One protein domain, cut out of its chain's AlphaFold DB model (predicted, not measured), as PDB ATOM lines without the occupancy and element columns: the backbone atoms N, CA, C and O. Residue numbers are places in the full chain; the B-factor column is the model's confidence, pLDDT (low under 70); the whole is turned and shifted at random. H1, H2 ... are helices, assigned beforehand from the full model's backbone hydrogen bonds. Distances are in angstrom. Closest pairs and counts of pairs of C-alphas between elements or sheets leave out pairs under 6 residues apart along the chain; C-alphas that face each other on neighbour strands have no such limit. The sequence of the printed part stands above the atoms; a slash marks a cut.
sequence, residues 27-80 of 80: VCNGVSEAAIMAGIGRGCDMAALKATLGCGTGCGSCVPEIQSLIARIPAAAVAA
ATOM      1  N   VAL A  27      -5.789   3.029  -0.052       81.06
ATOM      2  CA  VAL A  27      -4.794   2.985  -1.140       81.06
ATOM      3  C   VAL A  27      -5.481   2.967  -2.507       81.06
ATOM      4  O   VAL A  27      -5.023   3.633  -3.423       81.06
ATOM      5  N   CYS A  28      -6.624   2.278  -2.611       84.50
ATOM      6  CA  CYS A  28      -7.386   2.110  -3.851       84.50
ATOM      7  C   CYS A  28      -7.796   3.466  -4.474       84.50
ATOM      8  O   CYS A  28      -7.638   3.652  -5.672       84.50
ATOM      9  N   ASN A  29      -8.238   4.428  -3.652       78.19
ATOM     10  CA  ASN A  29      -8.625   5.779  -4.092       78.19
ATOM     11  C   ASN A  29      -7.660   6.881  -3.617       78.19
ATOM     12  O   ASN A  29      -7.976   8.061  -3.726       78.19
ATOM     13  N   GLY A  30      -6.514   6.522  -3.031       81.50
ATOM     14  CA  GLY A  30      -5.559   7.493  -2.481       81.50
ATOM     15  C   GLY A  30      -6.117   8.379  -1.357       81.50
ATOM     16  O   GLY A  30      -5.655   9.502  -1.175       81.50
ATOM     17  N   VAL A  31      -7.110   7.909  -0.598       83.31
ATOM     18  CA  VAL A  31      -7.717   8.693   0.489       83.31
ATOM     19  C   VAL A  31      -6.782   8.707   1.686       83.31
ATOM     20  O   VAL A  31      -6.480   7.654   2.252       83.31
ATOM     21  N   SER A  32      -6.368   9.896   2.105       85.00
ATOM     22  CA  SER A  32      -5.574  10.104   3.309       85.00
ATOM     23  C   SER A  32      -6.441  10.402   4.530       85.00
ATOM     24  O   SER A  32      -7.559  10.907   4.431       85.00
ATOM     25  N   GLU A  33      -5.898  10.112   5.706       81.81
ATOM     26  CA  GLU A  33      -6.520  10.409   6.994       81.81
ATOM     27  C   GLU A  33      -6.821  11.907   7.138       81.81
ATOM     28  O   GLU A  33      -7.875  12.276   7.639       81.81
ATOM     29  N   ALA A  34      -5.959  12.779   6.602       79.31
ATOM     30  CA  ALA A  34      -6.207  14.221   6.576       79.31
ATOM     31  C   ALA A  34      -7.418  14.601   5.715       79.31
ATOM     32  O   ALA A  34      -8.168  15.492   6.098       79.31
ATOM     33  N   ALA A  35      -7.648  13.927   4.581       79.94
ATOM     34  CA  ALA A  35      -8.840  14.165   3.767       79.94
ATOM     35  C   ALA A  35     -10.117  13.751   4.516       79.94
ATOM     36  O   ALA A  35     -11.126  14.453   4.463       79.94
ATOM     37  N   ILE A  36     -10.050  12.646   5.266       81.56
ATOM     38  CA  ILE A  36     -11.139  12.191   6.138       81.56
ATOM     39  C   ILE A  36     -11.378  13.203   7.263       81.56
ATOM     40  O   ILE A  36     -12.511  13.630   7.449       81.56
ATOM     41  N   MET A  37     -10.327  13.658   7.949       78.19
ATOM     42  CA  MET A  37     -10.420  14.683   8.996       78.19
ATOM     43  C   MET A  37     -10.994  16.005   8.473       78.19
ATOM     44  O   MET A  37     -11.873  16.584   9.106       78.19
ATOM     45  N   ALA A  38     -10.553  16.463   7.299       79.44
ATOM     46  CA  ALA A  38     -11.083  17.666   6.662       79.44
ATOM     47  C   ALA A  38     -12.569  17.515   6.291       79.44
ATOM     48  O   ALA A  38     -13.330  18.476   6.396       79.44
ATOM     49  N   GLY A  39     -12.991  16.310   5.889       80.31
ATOM     50  CA  GLY A  39     -14.398  15.982   5.669       80.31
ATOM     51  C   GLY A  39     -15.203  15.995   6.969       80.31
ATOM     52  O   GLY A  39     -16.225  16.670   7.038       80.31
ATOM     53  N   ILE A  40     -14.721  15.332   8.021       77.38
ATOM     54  CA  ILE A  40     -15.386  15.305   9.336       77.38
ATOM     55  C   ILE A  40     -15.514  16.725   9.907       77.38
ATOM     56  O   ILE A  40     -16.574  17.087  10.408       77.38
ATOM     57  N   GLY A  41     -14.486  17.567   9.757       74.12
ATOM     58  CA  GLY A  41     -14.531  18.978  10.158       74.12
ATOM     59  C   GLY A  41     -15.579  19.807   9.402       74.12
ATOM     60  O   GLY A  41     -16.058  20.812   9.917       74.12
ATOM     61  N   ARG A  42     -15.988  19.366   8.206       74.06
ATOM     62  CA  ARG A  42     -17.107  19.939   7.440       74.06
ATOM     63  C   ARG A  42     -18.467  19.320   7.789       74.06
ATOM     64  O   ARG A  42     -19.465  19.716   7.195       74.06
ATOM     65  N   GLY A  43     -18.516  18.364   8.718       76.81
ATOM     66  CA  GLY A  43     -19.717  17.592   9.041       76.81
ATOM     67  C   GLY A  43     -19.986  16.444   8.063       76.81
ATOM     68  O   GLY A  43     -21.122  15.997   7.941       76.81
ATOM     69  N   CYS A  44     -18.975  15.979   7.320       76.94
ATOM     70  CA  CYS A  44     -19.114  14.804   6.466       76.94
ATOM     71  C   CYS A  44     -18.934  13.517   7.280       76.94
ATOM     72  O   CYS A  44     -17.836  13.202   7.735       76.94
ATOM     73  N   ASP A  45     -20.007  12.737   7.383       79.38
ATOM     74  CA  ASP A  45     -19.998  11.403   7.984       79.38
ATOM     75  C   ASP A  45     -19.427  10.324   7.053       79.38
ATOM     76  O   ASP A  45     -19.143  10.548   5.876       79.38
ATOM     77  N   MET A  46     -19.334   9.094   7.564       77.31
ATOM     78  CA  MET A  46     -18.871   7.910   6.831       77.31
ATOM     79  C   MET A  46     -19.580   7.730   5.479       77.31
ATOM     80  O   MET A  46     -18.931   7.447   4.475       77.31
ATOM     81  N   ALA A  47     -20.897   7.952   5.425       80.56
ATOM     82  CA  ALA A  47     -21.666   7.878   4.185       80.56
ATOM     83  C   ALA A  47     -21.283   8.992   3.193       80.56
ATOM     84  O   ALA A  47     -21.100   8.718   2.007       80.56
ATOM     85  N   ALA A  48     -21.094  10.222   3.678       81.25
ATOM     86  CA  ALA A  48     -20.685  11.360   2.860       81.25
ATOM     87  C   ALA A  48     -19.248  11.196   2.346       81.25
ATOM     88  O   ALA A  48     -18.981  11.458   1.175       81.25
ATOM     89  N   LEU A  49     -18.333  10.688   3.173       81.44
ATOM     90  CA  LEU A  49     -16.963  10.366   2.777       81.44
ATOM     91  C   LEU A  49     -16.938   9.261   1.721       81.44
ATOM     92  O   LEU A  49     -16.242   9.400   0.722       81.44
ATOM     93  N   LYS A  50     -17.737   8.202   1.876       80.50
ATOM     94  CA  LYS A  50     -17.856   7.158   0.849       80.50
ATOM     95  C   LYS A  50     -18.451   7.686  -0.455       80.50
ATOM     96  O   LYS A  50     -17.981   7.290  -1.514       80.50
ATOM     97  N   ALA A  51     -19.436   8.582  -0.397       82.25
ATOM     98  CA  ALA A  51     -20.016   9.202  -1.588       82.25
ATOM     99  C   ALA A  51     -19.037  10.167  -2.281       82.25
ATOM    100  O   ALA A  51     -18.959  10.189  -3.504       82.25
ATOM    101  N   THR A  52     -18.260  10.924  -1.503       79.00
ATOM    102  CA  THR A  52     -17.330  11.945  -2.015       79.00
ATOM    103  C   THR A  52     -16.021  11.334  -2.516       79.00
ATOM    104  O   THR A  52     -15.501  11.736  -3.551       79.00
ATOM    105  N   LEU A  53     -15.473  10.362  -1.783       77.62
ATOM    106  CA  LEU A  53     -14.155   9.761  -2.030       77.62
ATOM    107  C   LEU A  53     -14.249   8.374  -2.682       77.62
ATOM    108  O   LEU A  53     -13.227   7.762  -2.996       77.62
ATOM    109  N   GLY A  54     -15.457   7.823  -2.824       75.75
ATOM    110  CA  GLY A  54     -15.703   6.518  -3.443       75.75
ATOM    111  C   GLY A  54     -15.098   5.328  -2.694       75.75
ATOM    112  O   GLY A  54     -14.958   4.252  -3.272       75.75
ATOM    113  N   CYS A  55     -14.647   5.503  -1.448       76.25
ATOM    114  CA  CYS A  55     -13.913   4.471  -0.721       76.25
ATOM    115  C   CYS A  55     -14.833   3.316  -0.278       76.25
ATOM    116  O   CYS A  55     -15.996   3.500   0.080       76.25
ATOM    117  N   GLY A  56     -14.306   2.087  -0.293       70.44
ATOM    118  CA  GLY A  56     -15.044   0.905   0.170       70.44
ATOM    119  C   GLY A  56     -16.005   0.267  -0.840       70.44
ATOM    120  O   GLY A  56     -16.861  -0.506  -0.421       70.44
ATOM    121  N   THR A  57     -15.868   0.558  -2.136       69.81
ATOM    122  CA  THR A  57     -16.643  -0.069  -3.230       69.81
ATOM    123  C   THR A  57     -15.924  -1.234  -3.921       69.81
ATOM    124  O   THR A  57     -16.537  -1.932  -4.718       69.81
ATOM    125  N   GLY A  58     -14.642  -1.470  -3.610       67.88
ATOM    126  CA  GLY A  58     -13.842  -2.561  -4.185       67.88
ATOM    127  C   GLY A  58     -13.123  -3.395  -3.125       67.88
ATOM    128  O   GLY A  58     -13.598  -4.444  -2.715       67.88
ATOM    129  N   CYS A  59     -11.977  -2.908  -2.643       75.50
ATOM    130  CA  CYS A  59     -11.100  -3.640  -1.719       75.50
ATOM    131  C   CYS A  59     -11.648  -3.768  -0.278       75.50
ATOM    132  O   CYS A  59     -11.199  -4.622   0.482       75.50
ATOM    133  N   GLY A  60     -12.597  -2.911   0.124       72.06
ATOM    134  CA  GLY A  60     -13.284  -2.955   1.428       72.06
ATOM    135  C   GLY A  60     -12.417  -2.676   2.670       72.06
ATOM    136  O   GLY A  60     -12.950  -2.321   3.718       72.06
ATOM    137  N   SER A  61     -11.089  -2.744   2.562       79.19
ATOM    138  CA  SER A  61     -10.145  -2.721   3.694       79.19
ATOM    139  C   SER A  61     -10.110  -1.385   4.442       79.19
ATOM    140  O   SER A  61      -9.755  -1.324   5.612       79.19
ATOM    141  N   CYS A  62     -10.500  -0.307   3.767       80.44
ATOM    142  CA  CYS A  62     -10.532   1.047   4.313       80.44
ATOM    143  C   CYS A  62     -11.807   1.351   5.117       80.44
ATOM    144  O   CYS A  62     -11.808   2.281   5.912       80.44
ATOM    145  N   VAL A  63     -12.885   0.578   4.953       81.56
ATOM    146  CA  VAL A  63     -14.180   0.819   5.616       81.56
ATOM    147  C   VAL A  63     -14.094   0.757   7.151       81.56
ATOM    148  O   VAL A  63     -14.518   1.726   7.788       81.56
ATOM    149  N   PRO A  64     -13.547  -0.314   7.769       82.56
ATOM    150  CA  PRO A  64     -13.452  -0.390   9.229       82.56
ATOM    151  C   PRO A  64     -12.482   0.649   9.810       82.56
ATOM    152  O   PRO A  64     -12.743   1.197  10.877       82.56
ATOM    153  N   GLU A  65     -11.404   0.980   9.090       82.50
ATOM    154  CA  GLU A  65     -10.459   2.033   9.489       82.50
ATOM    155  C   GLU A  65     -11.122   3.415   9.507       82.50
ATOM    156  O   GLU A  65     -11.027   4.126  10.504       82.50
ATOM    157  N   ILE A  66     -11.850   3.784   8.447       79.75
ATOM    158  CA  ILE A  66     -12.565   5.068   8.373       79.75
ATOM    159  C   ILE A  66     -13.602   5.171   9.498       79.75
ATOM    160  O   ILE A  66     -13.723   6.215  10.134       79.75
ATOM    161  N   GLN A  67     -14.340   4.094   9.768       80.69
ATOM    162  CA  GLN A  67     -15.352   4.083  10.824       80.69
ATOM    163  C   GLN A  67     -14.723   4.211  12.223       80.69
ATOM    164  O   GLN A  67     -15.220   4.980  13.042       80.69
ATOM    165  N   SER A  68     -13.596   3.533  12.468       80.81
ATOM    166  CA  SER A  68     -12.795   3.677  13.694       80.81
ATOM    167  C   SER A  68     -12.259   5.102  13.863       80.81
ATOM    168  O   SER A  68     -12.325   5.659  14.957       80.81
ATOM    169  N   LEU A  69     -11.784   5.729  12.781       77.50
ATOM    170  CA  LEU A  69     -11.310   7.116  12.786       77.50
ATOM    171  C   LEU A  69     -12.431   8.103  13.123       77.50
ATOM    172  O   LEU A  69     -12.256   8.933  14.009       77.50
ATOM    173  N   ILE A  70     -13.600   7.980  12.492       77.12
ATOM    174  CA  ILE A  70     -14.764   8.826  12.801       77.12
ATOM    175  C   ILE A  70     -15.208   8.632  14.258       77.12
ATOM    176  O   ILE A  70     -15.501   9.606  14.943       77.12
ATOM    177  N   ALA A  71     -15.202   7.390  14.756       77.94
ATOM    178  CA  ALA A  71     -15.568   7.071  16.136       77.94
ATOM    179  C   ALA A  71     -14.543   7.557  17.177       77.94
ATOM    180  O   ALA A  71     -14.913   7.818  18.321       77.94
ATOM    181  N   ARG A  72     -13.264   7.695  16.803       70.69
ATOM    182  CA  ARG A  72     -12.204   8.266  17.656       70.69
ATOM    183  C   ARG A  72     -12.130   9.789  17.600       70.69
ATOM    184  O   ARG A  72     -11.662  10.391  18.561       70.69
ATOM    185  N   ILE A  73     -12.568  10.398  16.497       65.56
ATOM    186  CA  ILE A  73     -12.488  11.841  16.238       65.56
ATOM    187  C   ILE A  73     -13.875  12.548  16.287       65.56
ATOM    188  O   ILE A  73     -14.071  13.536  15.581       65.56
ATOM    189  N   PRO A  74     -14.882  12.135  17.090       53.59
ATOM    190  CA  PRO A  74     -16.105  12.912  17.188       53.59
ATOM    191  C   PRO A  74     -15.832  14.142  18.071       53.59
ATOM    192  O   PRO A  74     -15.382  14.036  19.211       53.59
ATOM    193  N   ALA A  75     -16.085  15.327  17.517       46.09
ATOM    194  CA  ALA A  75     -16.111  16.647  18.160       46.09
ATOM    195  C   ALA A  75     -14.798  17.257  18.709       46.09
ATOM    196  O   ALA A  75     -14.684  18.480  18.709       46.09
ATOM    197  N   ALA A  76     -13.793  16.487  19.134       43.50
ATOM    198  CA  ALA A  76     -12.625  17.066  19.823       43.50
ATOM    199  C   ALA A  76     -11.575  17.735  18.904       43.50
ATOM    200  O   ALA A  76     -10.792  18.556  19.371       43.50
ATOM    201  N   ALA A  77     -11.544  17.415  17.605       46.47
ATOM    202  CA  ALA A  77     -10.515  17.915  16.678       46.47
ATOM    203  C   ALA A  77     -10.848  19.262  16.008       46.47
ATOM    204  O   ALA A  77     -10.018  19.792  15.276       46.47
ATOM    205  N   VAL A  78     -12.035  19.836  16.249       44.03
ATOM    206  CA  VAL A  78     -12.431  21.141  15.679       44.03
ATOM    207  C   VAL A  78     -11.875  22.340  16.469       44.03
ATOM    208  O   VAL A  78     -12.208  23.485  16.182       44.03
ATOM    209  N   ALA A  79     -11.018  22.092  17.464       36.22
ATOM    210  CA  ALA A  79     -10.390  23.117  18.292       36.22
ATOM    211  C   ALA A  79      -8.857  22.966  18.307       36.22
ATOM    212  O   ALA A  79      -8.276  22.584  19.322       36.22
ATOM    213  N   ALA A  80      -8.205  23.247  17.177       36.88
ATOM    214  CA  ALA A  80      -6.785  23.602  17.118       36.88
ATOM    215  C   ALA A  80      -6.505  24.498  15.906       36.88
ATOM    216  O   ALA A  80      -6.872  24.089  14.782       36.88
TER     217      ALA A  80
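What this domain is: This is residues 27 to 80 of the 80 residues of the protein "Fer2_BFD domain-containing protein" of Achromobacter sp. Bel (UniProt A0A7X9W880). Three short helices make a small triangle, H3 on one side of the domain and H1 and H2 on the other, each crosswise to the other two, with few close C-alpha pairs between them. H3, the longest, runs roughly along the long axis, and the length is made up by the loop of residues 54 to 61 at one end and the tail of residues 73 to 80 at the other. The printed part has 54 residues with three named helices, in the order H1, H2, H3, and no named strand; the class is all helix, with 28 residues in named elements. The whole is compact, with a radius of gyration of the C-alphas of 10.6 A, yet elongated in outline, spanning 34 by 17 by 17 A.

Where its parts are: H3, residues 62 to 72, is 15.3 A long from first to last C-alpha, from C-alpha 62 at (-10.532, 1.047, 4.313) to C-alpha 72 at (-12.204, 8.266, 17.656). H2, residues 46 to 53, is 10.2 A long. H1, residues 33 to 41, is 12.1 A long and begins with C-alpha 33 at (-6.520, 10.409, 6.994). Residues 31 and 32 are a short strand run and residues 76 to 78 a short helical run, both without a name.

How they stand to each other: H3 and H2 only just touch, with 3 pairs of C-alphas within 8 A; the closest C-alphas, those of Met 46 and Gln 67, are 6.6 A apart. Their lines stand at a steep tilt of 52 degrees, and they run opposite ways. H1 and H3 are close but not clearly touching, the closest C-alphas being those of Ile 40 and Ile 70 at 7.4 A. They run the same way at a steep tilt of 51 degrees. H1 and H2 are also close but not clearly touching, with the C-alphas of Gly 39 and Leu 49 closest at 6.8 A. They run opposite ways at a steep tilt of 61 degrees. In H1, H2 and H3 every O i to N i+4 pair is within hydrogen-bond range.

The domain as a whole: The two C-alphas farthest apart are those of Gly 58 and Ala 80, at 34.5 A; the first and last printed C-alphas, those of Val 27 and Ala 80, are 27.6 A apart. The printed part has no cut and ends at residue 80, the chain's last residue. The link from H1 to H2 is tight, with 4 residues, and the link from H2 to H3 is short, with 8. The mean pLDDT of the printed part is 73.8, and the model's confidence is low, under 70, at residues 57 to 58 and 73 to 80.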